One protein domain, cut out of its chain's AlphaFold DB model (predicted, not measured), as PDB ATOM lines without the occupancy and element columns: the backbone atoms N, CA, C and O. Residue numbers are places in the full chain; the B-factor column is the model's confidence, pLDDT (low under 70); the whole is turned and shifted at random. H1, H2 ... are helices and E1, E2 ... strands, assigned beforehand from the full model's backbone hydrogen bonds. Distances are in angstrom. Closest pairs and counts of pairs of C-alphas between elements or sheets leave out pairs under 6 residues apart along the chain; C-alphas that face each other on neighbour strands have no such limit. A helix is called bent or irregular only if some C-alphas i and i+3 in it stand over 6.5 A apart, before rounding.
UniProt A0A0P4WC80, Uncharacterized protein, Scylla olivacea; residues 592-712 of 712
ATOM      1  N   ASN A 592      13.953 -15.170  30.438       88.44
ATOM      2  CA  ASN A 592      12.773 -14.328  30.235       88.44
ATOM      3  C   ASN A 592      12.853 -13.587  28.895       88.44
ATOM      4  O   ASN A 592      13.931 -13.406  28.328       88.44
ATOM      5  N   VAL A 593      11.705 -13.135  28.392       84.56
ATOM      6  CA  VAL A 593      11.642 -12.289  27.195       84.56
ATOM      7  C   VAL A 593      11.843 -10.833  27.590       84.56
ATOM      8  O   VAL A 593      11.098 -10.303  28.412       84.56
ATOM      9  N   GLU A 594      12.823 -10.180  26.976       80.69
ATOM     10  CA  GLU A 594      12.987  -8.733  27.047       80.69
ATOM     11  C   GLU A 594      12.392  -8.096  25.788       80.69
ATOM     12  O   GLU A 594      12.847  -8.340  24.666       80.69
ATOM     13  N   GLU A 595      11.338  -7.299  25.976       76.50
ATOM     14  CA  GLU A 595      10.689  -6.544  24.907       76.50
ATOM     15  C   GLU A 595      11.318  -5.149  24.796       76.50
ATOM     16  O   GLU A 595      11.132  -4.282  25.652       76.50
ATOM     17  N   SER A 596      12.049  -4.910  23.708       70.25
ATOM     18  CA  SER A 596      12.437  -3.561  23.294       70.25
ATOM     19  C   SER A 596      11.408  -3.002  22.307       70.25
ATOM     20  O   SER A 596      10.619  -3.750  21.729       70.25
ATOM     21  N   ARG A 597      11.421  -1.680  22.071       57.25
ATOM     22  CA  ARG A 597      10.424  -0.991  21.222       57.25
ATOM     23  C   ARG A 597      10.255  -1.592  19.817       57.25
ATOM     24  O   ARG A 597       9.193  -1.397  19.236       57.25
ATOM     25  N   ASP A 598      11.254  -2.325  19.315       56.94
ATOM     26  CA  ASP A 598      11.274  -2.869  17.954       56.94
ATOM     27  C   ASP A 598      11.535  -4.395  17.872       56.94
ATOM     28  O   ASP A 598      11.505  -4.947  16.771       56.94
ATOM     29  N   TYR A 599      11.820  -5.100  18.982       66.69
ATOM     30  CA  TYR A 599      12.075  -6.556  18.974       66.69
ATOM     31  C   TYR A 599      12.055  -7.216  20.365       66.69
ATOM     32  O   TYR A 599      12.473  -6.603  21.349       66.69
ATOM     33  N   ALA A 600      11.666  -8.497  20.404       79.75
ATOM     34  CA  ALA A 600      11.739  -9.381  21.570       79.75
ATOM     35  C   ALA A 600      12.934 -10.350  21.471       79.75
ATOM     36  O   ALA A 600      13.127 -11.007  20.439       79.75
ATOM     37  N   THR A 601      13.730 -10.441  22.539       82.88
ATOM     38  CA  THR A 601      14.879 -11.358  22.669       82.88
ATOM     39  C   THR A 601      14.797 -12.163  23.957       82.88
ATOM     40  O   THR A 601      14.293 -11.667  24.964       82.88
ATOM     41  N   LEU A 602      15.300 -13.398  23.931       87.12
ATOM     42  CA  LEU A 602      15.365 -14.247  25.117       87.12
ATOM     43  C   LEU A 602      16.665 -13.950  25.874       87.12
ATOM     44  O   LEU A 602      17.751 -14.099  25.315       87.12
ATOM     45  N   VAL A 603      16.551 -13.514  27.125       87.69
ATOM     46  CA  VAL A 603      17.682 -13.124  27.979       87.69
ATOM     47  C   VAL A 603      17.654 -13.895  29.294       87.69
ATOM     48  O   VAL A 603      16.625 -14.453  29.681       87.69
ATOM     49  N   VAL A 604      18.790 -13.932  29.987       90.88
ATOM     50  CA  VAL A 604      18.875 -14.498  31.337       90.88
ATOM     51  C   VAL A 604      18.030 -13.644  32.279       90.88
ATOM     52  O   VAL A 604      18.076 -12.416  32.223       90.88
ATOM     53  N   SER A 605      17.226 -14.279  33.128       90.75
ATOM     54  CA  SER A 605      16.381 -13.544  34.066       90.75
ATOM     55  C   SER A 605      17.223 -12.841  35.139       90.75
ATOM     56  O   SER A 605      18.269 -13.337  35.556       90.75
ATOM     57  N   SER A 606      16.739 -11.705  35.649       88.56
ATOM     58  CA  SER A 606      17.449 -10.888  36.651       88.56
ATOM     59  C   SER A 606      17.838 -11.659  37.918       88.56
ATOM     60  O   SER A 606      18.828 -11.346  38.570       88.56
ATOM     61  N   LYS A 607      17.077 -12.704  38.259       87.19
ATOM     62  CA  LYS A 607      17.366 -13.600  39.384       87.19
ATOM     63  C   LYS A 607      18.611 -14.466  39.154       87.19
ATOM     64  O   LYS A 607      19.271 -14.836  40.117       87.19
ATOM     65  N   TYR A 608      18.888 -14.832  37.906       91.19
ATOM     66  CA  TYR A 608      20.018 -15.680  37.527       91.19
ATOM     67  C   TYR A 608      21.231 -14.853  37.113       91.19
ATOM     68  O   TYR A 608      22.343 -15.358  37.189       91.19
ATOM     69  N   GLU A 609      21.032 -13.598  36.705       89.25
ATOM     70  CA  GLU A 609      22.054 -12.732  36.114       89.25
ATOM     71  C   GLU A 609      23.342 -12.643  36.952       89.25
ATOM     72  O   GLU A 609      24.431 -12.815  36.406       89.25
ATOM     73  N   SER A 610      23.233 -12.473  38.277       87.75
ATOM     74  CA  SER A 610      24.400 -12.371  39.168       87.75
ATOM     75  C   SER A 610      25.230 -13.654  39.252       87.75
ATOM     76  O   SER A 610      26.447 -13.588  39.394       87.75
ATOM     77  N   ASP A 611      24.582 -14.817  39.151       88.56
ATOM     78  CA  ASP A 611      25.210 -16.133  39.315       88.56
ATOM     79  C   ASP A 611      25.385 -16.884  37.984       88.56
ATOM     80  O   ASP A 611      25.917 -17.999  37.962       88.56
ATOM     81  N   TRP A 612      24.956 -16.302  36.857       91.75
ATOM     82  CA  TRP A 612      24.843 -17.005  35.577       91.75
ATOM     83  C   TRP A 612      26.175 -17.569  35.092       91.75
ATOM     84  O   TRP A 612      26.215 -18.698  34.609       91.75
ATOM     85  N   GLY A 613      27.279 -16.849  35.311       88.06
ATOM     86  CA  GLY A 613      28.620 -17.330  34.966       88.06
ATOM     87  C   GLY A 613      28.986 -18.662  35.634       88.06
ATOM     88  O   GLY A 613      29.738 -19.440  35.059       88.06
ATOM     89  N   CYS A 614      28.425 -18.963  36.811       84.81
ATOM     90  CA  CYS A 614      28.589 -20.254  37.486       84.81
ATOM     91  C   CYS A 614      27.469 -21.260  37.166       84.81
ATOM     92  O   CYS A 614      27.654 -22.460  37.358       84.81
ATOM     93  N   LEU A 615      26.286 -20.787  36.763       92.38
ATOM     94  CA  LEU A 615      25.089 -21.612  36.568       92.38
ATOM     95  C   LEU A 615      24.896 -22.088  35.130       92.38
ATOM     96  O   LEU A 615      24.207 -23.084  34.933       92.38
ATOM     97  N   MET A 616      25.470 -21.402  34.143       93.69
ATOM     98  CA  MET A 616      25.264 -21.674  32.720       93.69
ATOM     99  C   MET A 616      25.546 -23.143  32.372       93.69
ATOM    100  O   MET A 616      24.676 -23.830  31.836       93.69
ATOM    101  N   ASP A 617      26.719 -23.655  32.751       92.50
ATOM    102  CA  ASP A 617      27.105 -25.046  32.478       92.50
ATOM    103  C   ASP A 617      26.187 -26.048  33.190       92.50
ATOM    104  O   ASP A 617      25.806 -27.073  32.618       92.50
ATOM    105  N   LEU A 618      25.766 -25.732  34.421       94.19
ATOM    106  CA  LEU A 618      24.798 -26.544  35.163       94.19
ATOM    107  C   LEU A 618      23.436 -26.548  34.464       94.19
ATOM    108  O   LEU A 618      22.800 -27.594  34.371       94.19
ATOM    109  N   TRP A 619      22.987 -25.409  33.942       96.00
ATOM    110  CA  TRP A 619      21.720 -25.309  33.227       96.00
ATOM    111  C   TRP A 619      21.734 -26.171  31.960       96.00
ATOM    112  O   TRP A 619      20.835 -26.993  31.774       96.00
ATOM    113  N   PHE A 620      22.788 -26.075  31.140       95.69
ATOM    114  CA  PHE A 620      22.934 -26.905  29.941       95.69
ATOM    115  C   PHE A 620      23.023 -28.397  30.273       95.69
ATOM    116  O   PHE A 620      22.322 -29.213  29.667       95.69
ATOM    117  N   LEU A 621      23.823 -28.764  31.279       95.31
ATOM    118  CA  LEU A 621      23.923 -30.148  31.744       95.31
ATOM    119  C   LEU A 621      22.574 -30.665  32.271       95.31
ATOM    120  O   LEU A 621      22.219 -31.822  32.034       95.31
ATOM    121  N   GLY A 622      21.800 -29.811  32.937       95.88
ATOM    122  CA  GLY A 622      20.449 -30.102  33.402       95.88
ATOM    123  C   GLY A 622      19.460 -30.347  32.272       95.88
ATOM    124  O   GLY A 622      18.799 -31.385  32.275       95.88
ATOM    125  N   MET A 623      19.406 -29.451  31.282       96.31
ATOM    126  CA  MET A 623      18.573 -29.607  30.082       96.31
ATOM    127  C   MET A 623      18.884 -30.910  29.351       96.31
ATOM    128  O   MET A 623      17.976 -31.686  29.046       96.31
ATOM    129  N   HIS A 624      20.168 -31.200  29.137       95.00
ATOM    130  CA  HIS A 624      20.601 -32.427  28.479       95.00
ATOM    131  C   HIS A 624      20.231 -33.676  29.299       95.00
ATOM    132  O   HIS A 624      19.654 -34.631  28.773       95.00
ATOM    133  N   THR A 625      20.511 -33.672  30.606       95.44
ATOM    134  CA  THR A 625      20.243 -34.832  31.471       95.44
ATOM    135  C   THR A 625      18.744 -35.089  31.612       95.44
ATOM    136  O   THR A 625      18.323 -36.241  31.521       95.44
ATOM    137  N   LEU A 626      17.927 -34.043  31.770       96.12
ATOM    138  CA  LEU A 626      16.469 -34.165  31.812       96.12
ATOM    139  C   LEU A 626      15.925 -34.743  30.502       96.12
ATOM    140  O   LEU A 626      15.135 -35.684  30.533       96.12
ATOM    141  N   SER A 627      16.395 -34.235  29.361       94.81
ATOM    142  CA  SER A 627      16.005 -34.727  28.034       94.81
ATOM    143  C   SER A 627      16.316 -36.214  27.853       94.81
ATOM    144  O   SER A 627      15.499 -36.965  27.323       94.81
ATOM    145  N   PHE A 628      17.464 -36.671  28.360       92.44
ATOM    146  CA  PHE A 628      17.858 -38.081  28.316       92.44
ATOM    147  C   PHE A 628      16.971 -38.986  29.189       92.44
ATOM    148  O   PHE A 628      16.836 -40.177  28.905       92.44
ATOM    149  N   LEU A 629      16.351 -38.449  30.244       94.06
ATOM    150  CA  LEU A 629      15.443 -39.204  31.112       94.06
ATOM    151  C   LEU A 629      14.052 -39.406  30.498       94.06
ATOM    152  O   LEU A 629      13.371 -40.350  30.893       94.06
ATOM    153  N   LEU A 630      13.635 -38.579  29.531       93.62
ATOM    154  CA  LEU A 630      12.316 -38.660  28.881       93.62
ATOM    155  C   LEU A 630      11.986 -40.050  28.308       93.62
ATOM    156  O   LEU A 630      10.921 -40.572  28.638       93.62
ATOM    157  N   PRO A 631      12.867 -40.703  27.518       90.75
ATOM    158  CA  PRO A 631      12.594 -42.051  27.017       90.75
ATOM    159  C   PRO A 631      12.715 -43.145  28.092       90.75
ATOM    160  O   PRO A 631      12.251 -44.263  27.878       90.75
ATOM    161  N   ILE A 632      13.353 -42.854  29.231       90.50
ATOM    162  CA  ILE A 632      13.651 -43.829  30.295       90.50
ATOM    163  C   ILE A 632      12.534 -43.862  31.343       90.50
ATOM    164  O   ILE A 632      12.214 -44.923  31.879       90.50
ATOM    165  N   ILE A 633      11.940 -42.706  31.644       90.19
ATOM    166  CA  ILE A 633      10.922 -42.524  32.679       90.19
ATOM    167  C   ILE A 633       9.626 -42.046  32.002       90.19
ATOM    168  O   ILE A 633       9.443 -40.845  31.816       90.19
ATOM    169  N   PRO A 634       8.693 -42.957  31.655       84.62
ATOM    170  CA  PRO A 634       7.553 -42.624  30.796       84.62
ATOM    171  C   PRO A 634       6.653 -41.496  31.321       84.62
ATOM    172  O   PRO A 634       6.262 -40.618  30.558       84.62
ATOM    173  N   TRP A 635       6.372 -41.473  32.631       90.06
ATOM    174  CA  TRP A 635       5.494 -40.465  33.244       90.06
ATOM    175  C   TRP A 635       6.084 -39.048  33.226       90.06
ATOM    176  O   TRP A 635       5.353 -38.081  33.419       90.06
ATOM    177  N   LEU A 636       7.397 -38.904  33.004       92.12
ATOM    178  CA  LEU A 636       8.066 -37.606  33.010       92.12
ATOM    179  C   LEU A 636       7.572 -36.715  31.867       92.12
ATOM    180  O   LEU A 636       7.407 -35.514  32.057       92.12
ATOM    181  N   SER A 637       7.292 -37.305  30.701       93.25
ATOM    182  CA  SER A 637       6.743 -36.563  29.562       93.25
ATOM    183  C   SER A 637       5.357 -36.006  29.886       93.25
ATOM    184  O   SER A 637       5.092 -34.839  29.613       93.25
ATOM    185  N   ASP A 638       4.501 -36.810  30.521       91.25
ATOM    186  CA  ASP A 638       3.158 -36.384  30.924       91.25
ATOM    187  C   ASP A 638       3.233 -35.275  31.984       91.25
ATOM    188  O   ASP A 638       2.591 -34.239  31.829       91.25
ATOM    189  N   PHE A 639       4.105 -35.424  32.988       92.62
ATOM    190  CA  PHE A 639       4.344 -34.394  34.007       92.62
ATOM    191  C   PHE A 639       4.788 -33.054  33.401       92.62
ATOM    192  O   PHE A 639       4.297 -31.994  33.789       92.62
ATOM    193  N   LEU A 640       5.716 -33.081  32.438       94.25
ATOM    194  CA  LEU A 640       6.189 -31.863  31.776       94.25
ATOM    195  C   LEU A 640       5.079 -31.200  30.962       94.25
ATOM    196  O   LEU A 640       4.942 -29.980  31.014       94.25
ATOM    197  N   MET A 641       4.261 -31.984  30.261       94.25
ATOM    198  CA  MET A 641       3.120 -31.450  29.518       94.25
ATOM    199  C   MET A 641       2.055 -30.851  30.445       94.25
ATOM    200  O   MET A 641       1.522 -29.791  30.126       94.25
ATOM    201  N   GLU A 642       1.786 -31.471  31.598       92.50
ATOM    202  CA  GLU A 642       0.882 -30.933  32.629       92.50
ATOM    203  C   GLU A 642       1.405 -29.635  33.260       92.50
ATOM    204  O   GLU A 642       0.612 -28.788  33.664       92.50
ATOM    205  N   SER A 643       2.728 -29.449  33.323       92.00
ATOM    206  CA  SER A 643       3.338 -28.206  33.816       92.00
ATOM    207  C   SER A 643       3.226 -27.023  32.845       92.00
ATOM    208  O   SER A 643       3.570 -25.908  33.217       92.00
ATOM    209  N   GLU A 644       2.797 -27.265  31.602       93.75
ATOM    210  CA  GLU A 644       2.759 -26.294  30.497       93.75
ATOM    211  C   GLU A 644       4.114 -25.672  30.113       93.75
ATOM    212  O   GLU A 644       4.173 -24.755  29.287       93.75
ATOM    213  N   TRP A 645       5.227 -26.175  30.658       94.56
ATOM    214  CA  TRP A 645       6.550 -25.631  30.367       94.56
ATOM    215  C   TRP A 645       6.937 -25.766  28.883       94.56
ATOM    216  O   TRP A 645       7.257 -24.742  28.274       94.56
ATOM    217  N   PRO A 646       6.843 -26.948  28.233       95.69
ATOM    218  CA  PRO A 646       7.130 -27.075  26.800       95.69
ATOM    219  C   PRO A 646       6.258 -26.170  25.920       95.69
ATOM    220  O   PRO A 646       6.734 -25.602  24.938       95.69
ATOM    221  N   GLN A 647       4.987 -26.003  26.284       95.38
ATOM    222  CA  GLN A 647       4.045 -25.125  25.593       95.38
ATOM    223  C   GLN A 647       4.474 -23.663  25.729       95.38
ATOM    224  O   GLN A 647       4.496 -22.942  24.736       95.38
ATOM    225  N   THR A 648       4.890 -23.255  26.928       93.94
ATOM    226  CA  THR A 648       5.409 -21.909  27.192       93.94
ATOM    227  C   THR A 648       6.695 -21.640  26.413       93.94
ATOM    228  O   THR A 648       6.875 -20.531  25.913       93.94
ATOM    229  N   ILE A 649       7.573 -22.640  26.248       94.06
ATOM    230  CA  ILE A 649       8.759 -22.524  25.385       94.06
ATOM    231  C   ILE A 649       8.325 -22.222  23.949       94.06
ATOM    232  O   ILE A 649       8.817 -21.265  23.360       94.06
ATOM    233  N   VAL A 650       7.385 -22.989  23.384       94.94
ATOM    234  CA  VAL A 650       6.890 -22.747  22.017       94.94
ATOM    235  C   VAL A 650       6.258 -21.360  21.892       94.94
ATOM    236  O   VAL A 650       6.630 -20.614  20.989       94.94
ATOM    237  N   ASP A 651       5.374 -20.988  22.819       92.88
ATOM    238  CA  ASP A 651       4.714 -19.678  22.836       92.88
ATOM    239  C   ASP A 651       5.747 -18.534  22.915       92.88
ATOM    240  O   ASP A 651       5.639 -17.542  22.195       92.88
ATOM    241  N   THR A 652       6.805 -18.703  23.712       90.62
ATOM    242  CA  THR A 652       7.924 -17.752  23.825       90.62
ATOM    243  C   THR A 652       8.733 -17.662  22.532       90.62
ATOM    244  O   THR A 652       9.029 -16.578  22.039       90.62
ATOM    245  N   LEU A 653       9.089 -18.795  21.930       91.62
ATOM    246  CA  LEU A 653       9.878 -18.805  20.700       91.62
ATOM    247  C   LEU A 653       9.098 -18.257  19.492       91.62
ATOM    248  O   LEU A 653       9.717 -17.824  18.520       91.62
ATOM    249  N   LEU A 654       7.763 -18.240  19.538       91.44
ATOM    250  CA  LEU A 654       6.937 -17.572  18.529       91.44
ATOM    251  C   LEU A 654       7.038 -16.041  18.591       91.44
ATOM    252  O   LEU A 654       6.882 -15.399  17.553       91.44
ATOM    253  N   THR A 655       7.291 -15.458  19.767       88.50
ATOM    254  CA  THR A 655       7.416 -13.998  19.936       88.50
ATOM    255  C   THR A 655       8.844 -13.502  19.717       88.50
ATOM    256  O   THR A 655       9.039 -12.378  19.252       88.50
ATOM    257  N   VAL A 656       9.850 -14.336  20.002       89.31
ATOM    258  CA  VAL A 656      11.270 -14.007  19.811       89.31
ATOM    259  C   VAL A 656      11.615 -13.912  18.321       89.31
ATOM    260  O   VAL A 656      11.299 -14.803  17.530       89.31
ATOM    261  N   ARG A 657      12.310 -12.834  17.926       86.19
ATOM    262  CA  ARG A 657      12.719 -12.609  16.526       86.19
ATOM    263  C   ARG A 657      13.718 -13.655  16.022       86.19
ATOM    264  O   ARG A 657      14.482 -14.222  16.803       86.19
ATOM    265  N   GLU A 658      13.813 -13.810  14.703       83.44
ATOM    266  CA  GLU A 658      14.890 -14.593  14.084       83.44
ATOM    267  C   GLU A 658      16.266 -14.050  14.516       83.44
ATOM    268  O   GLU A 658      16.516 -12.842  14.483       83.44
ATOM    269  N   GLY A 659      17.156 -14.939  14.969       80.75
ATOM    270  CA  GLY A 659      18.466 -14.563  15.519       80.75
ATOM    271  C   GLY A 659      18.428 -13.980  16.939       80.75
ATOM    272  O   GLY A 659      19.454 -13.520  17.429       80.75
ATOM    273  N   GLY A 660      17.271 -13.988  17.610       81.81
ATOM    274  CA  GLY A 660      17.104 -13.560  19.005       81.81
ATOM    275  C   GLY A 660      17.434 -14.627  20.057       81.81
ATOM    276  O   GLY A 660      17.097 -14.431  21.223       81.81
ATOM    277  N   LEU A 661      18.050 -15.740  19.645       85.62
ATOM    278  CA  LEU A 661      18.488 -16.843  20.499       85.62
ATOM    279  C   LEU A 661      20.001 -17.012  20.383       85.62
ATOM    280  O   LEU A 661      20.541 -17.020  19.274       85.62
ATOM    281  N   ASP A 662      20.657 -17.224  21.518       86.69
ATOM    282  CA  ASP A 662      22.021 -17.739  21.527       86.69
ATOM    283  C   ASP A 662      22.081 -19.161  20.929       86.69
ATOM    284  O   ASP A 662      21.125 -19.937  21.030       86.69
ATOM    285  N   VAL A 663      23.208 -19.511  20.301       87.62
ATOM    286  CA  VAL A 663      23.393 -20.798  19.608       87.62
ATOM    287  C   VAL A 663      23.290 -21.979  20.573       87.62
ATOM    288  O   VAL A 663      22.646 -22.976  20.241       87.62
ATOM    289  N   GLY A 664      23.883 -21.870  21.766       89.44
ATOM    290  CA  GLY A 664      23.821 -22.921  22.778       89.44
ATOM    291  C   GLY A 664      22.397 -23.109  23.289       89.44
ATOM    292  O   GLY A 664      21.889 -24.230  23.328       89.44
ATOM    293  N   LEU A 665      21.718 -22.000  23.604       90.50
ATOM    294  CA  LEU A 665      20.330 -22.012  24.071       90.50
ATOM    295  C   LEU A 665      19.382 -22.625  23.036       90.50
ATOM    296  O   LEU A 665      18.547 -23.464  23.377       90.50
ATOM    297  N   LYS A 666      19.548 -22.251  21.764       92.38
ATOM    298  CA  LYS A 666      18.798 -22.826  20.647       92.38
ATOM    299  C   LYS A 666      18.949 -24.352  20.606       92.38
ATOM    300  O   LYS A 666      17.934 -25.041  20.572       92.38
ATOM    301  N   SER A 667      20.184 -24.861  20.643       93.31
ATOM    302  CA  SER A 667      20.464 -26.305  20.599       93.31
ATOM    303  C   SER A 667      19.820 -27.046  21.772       93.31
ATOM    304  O   SER A 667      19.130 -28.038  21.571       93.31
ATOM    305  N   ALA A 668      19.969 -26.533  22.998       94.31
ATOM    306  CA  ALA A 668      19.398 -27.170  24.185       94.31
ATOM    307  C   ALA A 668      17.861 -27.250  24.152       94.31
ATOM    308  O   ALA A 668      17.287 -28.263  24.555       94.31
ATOM    309  N   LEU A 669      17.185 -26.196  23.680       94.62
ATOM    310  CA  LEU A 669      15.726 -26.195  23.535       94.62
ATOM    311  C   LEU A 669      15.269 -27.129  22.406       94.62
ATOM    312  O   LEU A 669      14.267 -27.830  22.560       94.62
ATOM    313  N   GLU A 670      16.001 -27.156  21.292       95.12
ATOM    314  CA  GLU A 670      15.732 -28.044  20.161       95.12
ATOM    315  C   GLU A 670      15.808 -29.519  20.562       95.12
ATOM    316  O   GLU A 670      14.865 -30.274  20.303       95.12
ATOM    317  N   ASP A 671      16.882 -29.910  21.246       94.62
ATOM    318  CA  ASP A 671      17.108 -31.277  21.714       94.62
ATOM    319  C   ASP A 671      16.009 -31.719  22.685       94.62
ATOM    320  O   ASP A 671      15.433 -32.804  22.542       94.62
ATOM    321  N   PHE A 672      15.669 -30.851  23.643       96.38
ATOM    322  CA  PHE A 672      14.632 -31.107  24.638       96.38
ATOM    323  C   PHE A 672      13.261 -31.334  23.995       96.38
ATOM    324  O   PHE A 672      12.630 -32.370  24.231       96.38
ATOM    325  N   LEU A 673      12.808 -30.408  23.142       96.44
ATOM    326  CA  LEU A 673      11.515 -30.529  22.461       96.44
ATOM    327  C   LEU A 673      11.490 -31.742  21.522       96.44
ATOM    328  O   LEU A 673      10.480 -32.444  21.438       96.44
ATOM    329  N   SER A 674      12.606 -32.031  20.848       95.12
ATOM    330  CA  SER A 674      12.720 -33.170  19.934       95.12
ATOM    331  C   SER A 674      12.577 -34.494  20.674       95.12
ATOM    332  O   SER A 674      11.819 -35.368  20.245       95.12
ATOM    333  N   LEU A 675      13.284 -34.659  21.794       94.56
ATOM    334  CA  LEU A 675      13.223 -35.869  22.612       94.56
ATOM    335  C   LEU A 675      11.865 -36.026  23.301       94.56
ATOM    336  O   LEU A 675      11.351 -37.146  23.361       94.56
ATOM    337  N   LEU A 676      11.239 -34.931  23.733       95.00
ATOM    338  CA  LEU A 676       9.890 -34.944  24.296       95.00
ATOM    339  C   LEU A 676       8.852 -35.426  23.273       95.00
ATOM    340  O   LEU A 676       8.104 -36.367  23.544       95.00
ATOM    341  N   CYS A 677       8.857 -34.854  22.067       93.88
ATOM    342  CA  CYS A 677       7.946 -35.234  20.984       93.88
ATOM    343  C   CYS A 677       8.163 -36.664  20.474       93.88
ATOM    344  O   CYS A 677       7.219 -37.284  19.985       93.88
ATOM    345  N   LYS A 678       9.392 -37.193  20.564       92.50
ATOM    346  CA  LYS A 678       9.698 -38.601  20.257       92.50
ATOM    347  C   LYS A 678       9.222 -39.550  21.362       92.50
ATOM    348  O   LYS A 678       8.867 -40.686  21.064       92.50
ATOM    349  N   SER A 679       9.232 -39.098  22.617       92.44
ATOM    350  CA  SER A 679       8.908 -39.925  23.787       92.44
ATOM    351  C   SER A 679       7.409 -39.950  24.115       92.44
ATOM    352  O   SER A 679       6.942 -40.917  24.713       92.44
ATOM    353  N   SER A 680       6.636 -38.934  23.706       92.88
ATOM    354  CA  SER A 680       5.187 -38.856  23.947       92.88
ATOM    355  C   SER A 680       4.404 -38.372  22.724       92.88
ATOM    356  O   SER A 680       4.558 -37.241  22.261       92.88
ATOM    357  N   ASN A 681       3.475 -39.211  22.248       90.12
ATOM    358  CA  ASN A 681       2.538 -38.849  21.176       90.12
ATOM    359  C   ASN A 681       1.619 -37.687  21.582       90.12
ATOM    360  O   ASN A 681       1.254 -36.862  20.748       90.12
ATOM    361  N   THR A 682       1.251 -37.613  22.863       91.06
ATOM    362  CA  THR A 682       0.443 -36.515  23.405       91.06
ATOM    363  C   THR A 682       1.204 -35.197  23.304       91.06
ATOM    364  O   THR A 682       0.654 -34.215  22.808       91.06
ATOM    365  N   ALA A 683       2.486 -35.190  23.691       92.50
ATOM    366  CA  ALA A 683       3.347 -34.020  23.542       92.50
ATOM    367  C   ALA A 683       3.492 -33.605  22.072       92.50
ATOM    368  O   ALA A 683       3.338 -32.429  21.747       92.50
ATOM    369  N   ASN A 684       3.703 -34.578  21.178       93.06
ATOM    370  CA  ASN A 684       3.807 -34.342  19.740       93.06
ATOM    371  C   ASN A 684       2.573 -33.602  19.187       93.06
ATOM    372  O   ASN A 684       2.717 -32.567  18.540       93.06
ATOM    373  N   ASN A 685       1.365 -34.081  19.501       92.69
ATOM    374  CA  ASN A 685       0.118 -33.479  19.021       92.69
ATOM    375  C   ASN A 685      -0.112 -32.071  19.595       92.69
ATOM    376  O   ASN A 685      -0.398 -31.141  18.843       92.69
ATOM    377  N   ILE A 686       0.058 -31.890  20.910       94.31
ATOM    378  CA  ILE A 686      -0.182 -30.596  21.573       94.31
ATOM    379  C   ILE A 686       0.789 -29.526  21.059       94.31
ATOM    380  O   ILE A 686       0.388 -28.391  20.804       94.31
ATOM    381  N   LEU A 687       2.068 -29.869  20.875       94.62
ATOM    382  CA  LEU A 687       3.054 -28.903  20.390       94.62
ATOM    383  C   LEU A 687       2.842 -28.546  18.909       94.62
ATOM    384  O   LEU A 687       3.079 -27.397  18.527       94.62
ATOM    385  N   GLN A 688       2.324 -29.469  18.087       92.56
ATOM    386  CA  GLN A 688       1.857 -29.132  16.734       92.56
ATOM    387  C   GLN A 688       0.724 -28.100  16.766       92.56
ATOM    388  O   GLN A 688       0.798 -27.105  16.044       92.56
ATOM    389  N   GLU A 689      -0.283 -28.296  17.623       92.88
ATOM    390  CA  GLU A 689      -1.402 -27.354  17.790       92.88
ATOM    391  C   GLU A 689      -0.936 -25.977  18.288       92.88
ATOM    392  O   GLU A 689      -1.459 -24.951  17.854       92.88
ATOM    393  N   LYS A 690       0.100 -25.944  19.133       92.81
ATOM    394  CA  LYS A 690       0.750 -24.721  19.631       92.81
ATOM    395  C   LYS A 690       1.654 -24.017  18.611       92.81
ATOM    396  O   LYS A 690       2.202 -22.965  18.912       92.81
ATOM    397  N   GLY A 691       1.812 -24.553  17.400       92.50
ATOM    398  CA  GLY A 691       2.548 -23.878  16.328       92.50
ATOM    399  C   GLY A 691       4.059 -24.129  16.322       92.50
ATOM    400  O   GLY A 691       4.803 -23.344  15.729       92.50
ATOM    401  N   VAL A 692       4.536 -25.241  16.895       93.81
ATOM    402  CA  VAL A 692       5.970 -25.598  16.908       93.81
ATOM    403  C   VAL A 692       6.604 -25.647  15.508       93.81
ATOM    404  O   VAL A 692       7.774 -25.315  15.345       93.81
ATOM    405  N   LEU A 693       5.839 -25.974  14.458       92.62
ATOM    406  CA  LEU A 693       6.329 -25.956  13.072       92.62
ATOM    407  C   LEU A 693       6.713 -24.549  12.592       92.62
ATOM    408  O   LEU A 693       7.626 -24.407  11.776       92.62
ATOM    409  N   GLN A 694       6.030 -23.512  13.081       92.50
ATOM    410  CA  GLN A 694       6.389 -22.128  12.788       92.50
ATOM    411  C   GLN A 694       7.664 -21.734  13.541       92.50
ATOM    412  O   GLN A 694       8.549 -21.128  12.945       92.50
ATOM    413  N   VAL A 695       7.799 -22.155  14.804       92.81
ATOM    414  CA  VAL A 695       9.035 -21.990  15.588       92.81
ATOM    415  C   VAL A 695      10.228 -22.633  14.877       92.81
ATOM    416  O   VAL A 695      11.271 -21.994  14.733       92.81
ATOM    417  N   CYS A 696      10.057 -23.856  14.358       92.88
ATOM    418  CA  CYS A 696      11.089 -24.561  13.600       92.88
ATOM    419  C   CYS A 696      11.568 -23.744  12.393       92.88
ATOM    420  O   CYS A 696      12.769 -23.646  12.163       92.88
ATOM    421  N   LYS A 697      10.646 -23.106  11.658       90.25
ATOM    422  CA  LYS A 697      10.974 -22.237  10.516       90.25
ATOM    423  C   LYS A 697      11.692 -20.958  10.940       90.25
ATOM    424  O   LYS A 697      12.762 -20.684  10.408       90.25
ATOM    425  N   ASN A 698      11.130 -20.219  11.901       90.56
ATOM    426  CA  ASN A 698      11.667 -18.929  12.353       90.56
ATOM    427  C   ASN A 698      13.106 -19.067  12.877       90.56
ATOM    428  O   ASN A 698      13.979 -18.257  12.581       90.56
ATOM    429  N   HIS A 699      13.370 -20.124  13.650       91.44
ATOM    430  CA  HIS A 699      14.657 -20.297  14.330       91.44
ATOM    431  C   HIS A 699      15.571 -21.330  13.673       91.44
ATOM    432  O   HIS A 699      16.698 -21.509  14.132       91.44
ATOM    433  N   LYS A 700      15.142 -21.967  12.574       91.69
ATOM    434  CA  LYS A 700      15.867 -23.038  11.862       91.69
ATOM    435  C   LYS A 700      16.198 -24.230  12.769       91.69
ATOM    436  O   LYS A 700      17.371 -24.573  12.919       91.69
ATOM    437  N   LEU A 701      15.182 -24.787  13.430       91.75
ATOM    438  CA  LEU A 701      15.297 -25.995  14.262       91.75
ATOM    439  C   LEU A 701      15.098 -27.239  13.377       91.75
ATOM    440  O   LEU A 701      13.973 -27.718  13.207       91.75
ATOM    441  N   GLU A 702      16.174 -27.687  12.731       90.31
ATOM    442  CA  GLU A 702      16.172 -28.777  11.746       90.31
ATOM    443  C   GLU A 702      15.889 -30.153  12.368       90.31
ATOM    444  O   GLU A 702      15.103 -30.934  11.826       90.31
ATOM    445  N   GLU A 703      16.476 -30.467  13.522       89.12
ATOM    446  CA  GLU A 703      16.241 -31.740  14.202       89.12
ATOM    447  C   GLU A 703      14.795 -31.854  14.671       89.12
ATOM    448  O   GLU A 703      14.157 -32.898  14.482       89.12
ATOM    449  N   LEU A 704      14.251 -30.764  15.215       91.62
ATOM    450  CA  LEU A 704      12.861 -30.726  15.651       91.62
ATOM    451  C   LEU A 704      11.904 -30.829  14.460       91.62
ATOM    452  O   LEU A 704      10.924 -31.574  14.526       91.62
ATOM    453  N   SER A 705      12.200 -30.167  13.336       90.19
ATOM    454  CA  SER A 705      11.369 -30.278  12.130       90.19
ATOM    455  C   SER A 705      11.353 -31.700  11.569       90.19
ATOM    456  O   SER A 705      10.305 -32.172  11.110       90.19
ATOM    457  N   HIS A 706      12.477 -32.419  11.663       90.56
ATOM    458  CA  HIS A 706      12.567 -33.825  11.283       90.56
ATOM    459  C   HIS A 706      11.649 -34.729  12.114       90.56
ATOM    460  O   HIS A 706      11.073 -35.660  11.547       90.56
ATOM    461  N   VAL A 707      11.442 -34.444  13.407       90.12
ATOM    462  CA  VAL A 707      10.492 -35.196  14.258       90.12
ATOM    463  C   VAL A 707       9.064 -35.121  13.716       90.12
ATOM    464  O   VAL A 707       8.309 -36.086  13.822       90.12
ATOM    465  N   PHE A 708       8.712 -34.008  13.076       87.88
ATOM    466  CA  PHE A 708       7.401 -33.787  12.464       87.88
ATOM    467  C   PHE A 708       7.352 -34.125  10.966       87.88
ATOM    468  O   PHE A 708       6.346 -33.869  10.306       87.88
ATOM    469  N   GLY A 709       8.425 -34.691  10.403       80.56
ATOM    470  CA  GLY A 709       8.491 -35.058   8.986       80.56
ATOM    471  C   GLY A 709       8.580 -33.866   8.024       80.56
ATOM    472  O   GLY A 709       8.285 -34.017   6.838       80.56
ATOM    473  N   VAL A 710       8.993 -32.691   8.508       78.38
ATOM    474  CA  VAL A 710       9.130 -31.463   7.713       78.38
ATOM    475  C   VAL A 710      10.611 -31.188   7.439       78.38
ATOM    476  O   VAL A 710      11.424 -31.151   8.362       78.38
ATOM    477  N   LYS A 711      10.973 -30.985   6.166       68.81
ATOM    478  CA  LYS A 711      12.286 -30.445   5.775       68.81
ATOM    479  C   LYS A 711      12.190 -28.923   5.700       68.81
ATOM    480  O   LYS A 711      11.302 -28.426   5.002       68.81
ATOM    481  N   LEU A 712      13.055 -28.235   6.443       68.69
ATOM    482  CA  LEU A 712      13.165 -26.775   6.469       68.69
ATOM    483  C   LEU A 712      14.020 -26.231   5.328       68.69
ATOM    484  O   LEU A 712      14.946 -26.950   4.886       68.69
TER     485      LEU A 712
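Overview. This is residues 592 to 712 of the 712 residues of an uncharacterized protein of Scylla olivacea (UniProt A0A0P4WC80). A body of helices is built round one long helix, H5, which stands side by side between the longer H2 and the short H8, the three running the same way. H3 and H6 pack at the far end of H5, H4 packs on H6 and H7, and a small hairpin of two strands, E1 and E2, stands by residues 652 to 655 of H4. The printed part has 121 residues with two named strands, then eight named helices, and its class is mostly helix; the sheet E1 - E2 is antiparallel. It is compact, with a radius of gyration of the C-alphas of 14.4 A, and rounded, spanning 37 by 30 by 23 A.

Arrangement. E1, residues 592 to 596, and E2, residues 599 to 604, form a hairpin, antiparallel at 145 degrees; N 594 and O 601 are 2.9 A apart and N 601 and O 594 3.1 A, both within hydrogen-bond range. H4 is residues 645 to 655; its closest C-alpha to E2 is that of Thr 655, 6.5 A from that of Ala 600. H4 touches H7, residues 692 to 699, at a steep tilt of 48 degrees, closest at the C-alphas of Leu 654 and Val 695, 5.7 A. H7 and H8, residues 702 to 707, form a helical hairpin, closest at C-alphas 696 and 705, 5.9 A. H8 touches the hub H5, residues 663 to 679, the same way at a shallow tilt of 8 degrees, closest at C-alphas 704 and 674, 4.9 A. H2, residues 612 to 629, touches H5 with residues 620 to 628 alone, the same way at a shallow tilt of 20 degrees, closest at C-alphas 627 and 672, 5.1 A. H6, residues 681 to 689, touches H5 only at the corner, closest at C-alphas 684 and 677, 4.4 A. H6 also touches H4, at C-alphas 687 and 647, 6.5 A, and H3, residues 634 to 642, at C-alphas 683 and 641, 6.5 A. H3 and H5 only just touch, only at their ends, with 3 pairs of C-alphas within 8 A, closest at C-alphas 637 and 676, 6.3 A. H1, residues 606 to 609, is close to but not clearly touching H2, with C-alphas 608 and 615 7.9 A apart. Every O i to N i+4 pair is within hydrogen-bond range in H5, H6, H7 and H8, against 12 of 14 in H2, 4 of 5 in H3 and 6 of 7 in H4; H1 is too short for one.

Along the chain. E1 begins at C-alpha 592 (12.773, -14.328, 30.235). H2 is 24.5 A long and irregular, with C-alphas 614 and 617 7.1 A apart. H5 is 24.4 A long, and H8 ends at C-alpha 707 (10.492, -35.196, 14.258).

Size, cuts and confidence. The C-alphas farthest apart, of Arg 597 and Ile 632, are 43.9 A from each other. The printed part has no cut, and no link is long. Residues 597 to 599 and 711 to 712 have pLDDT under 70.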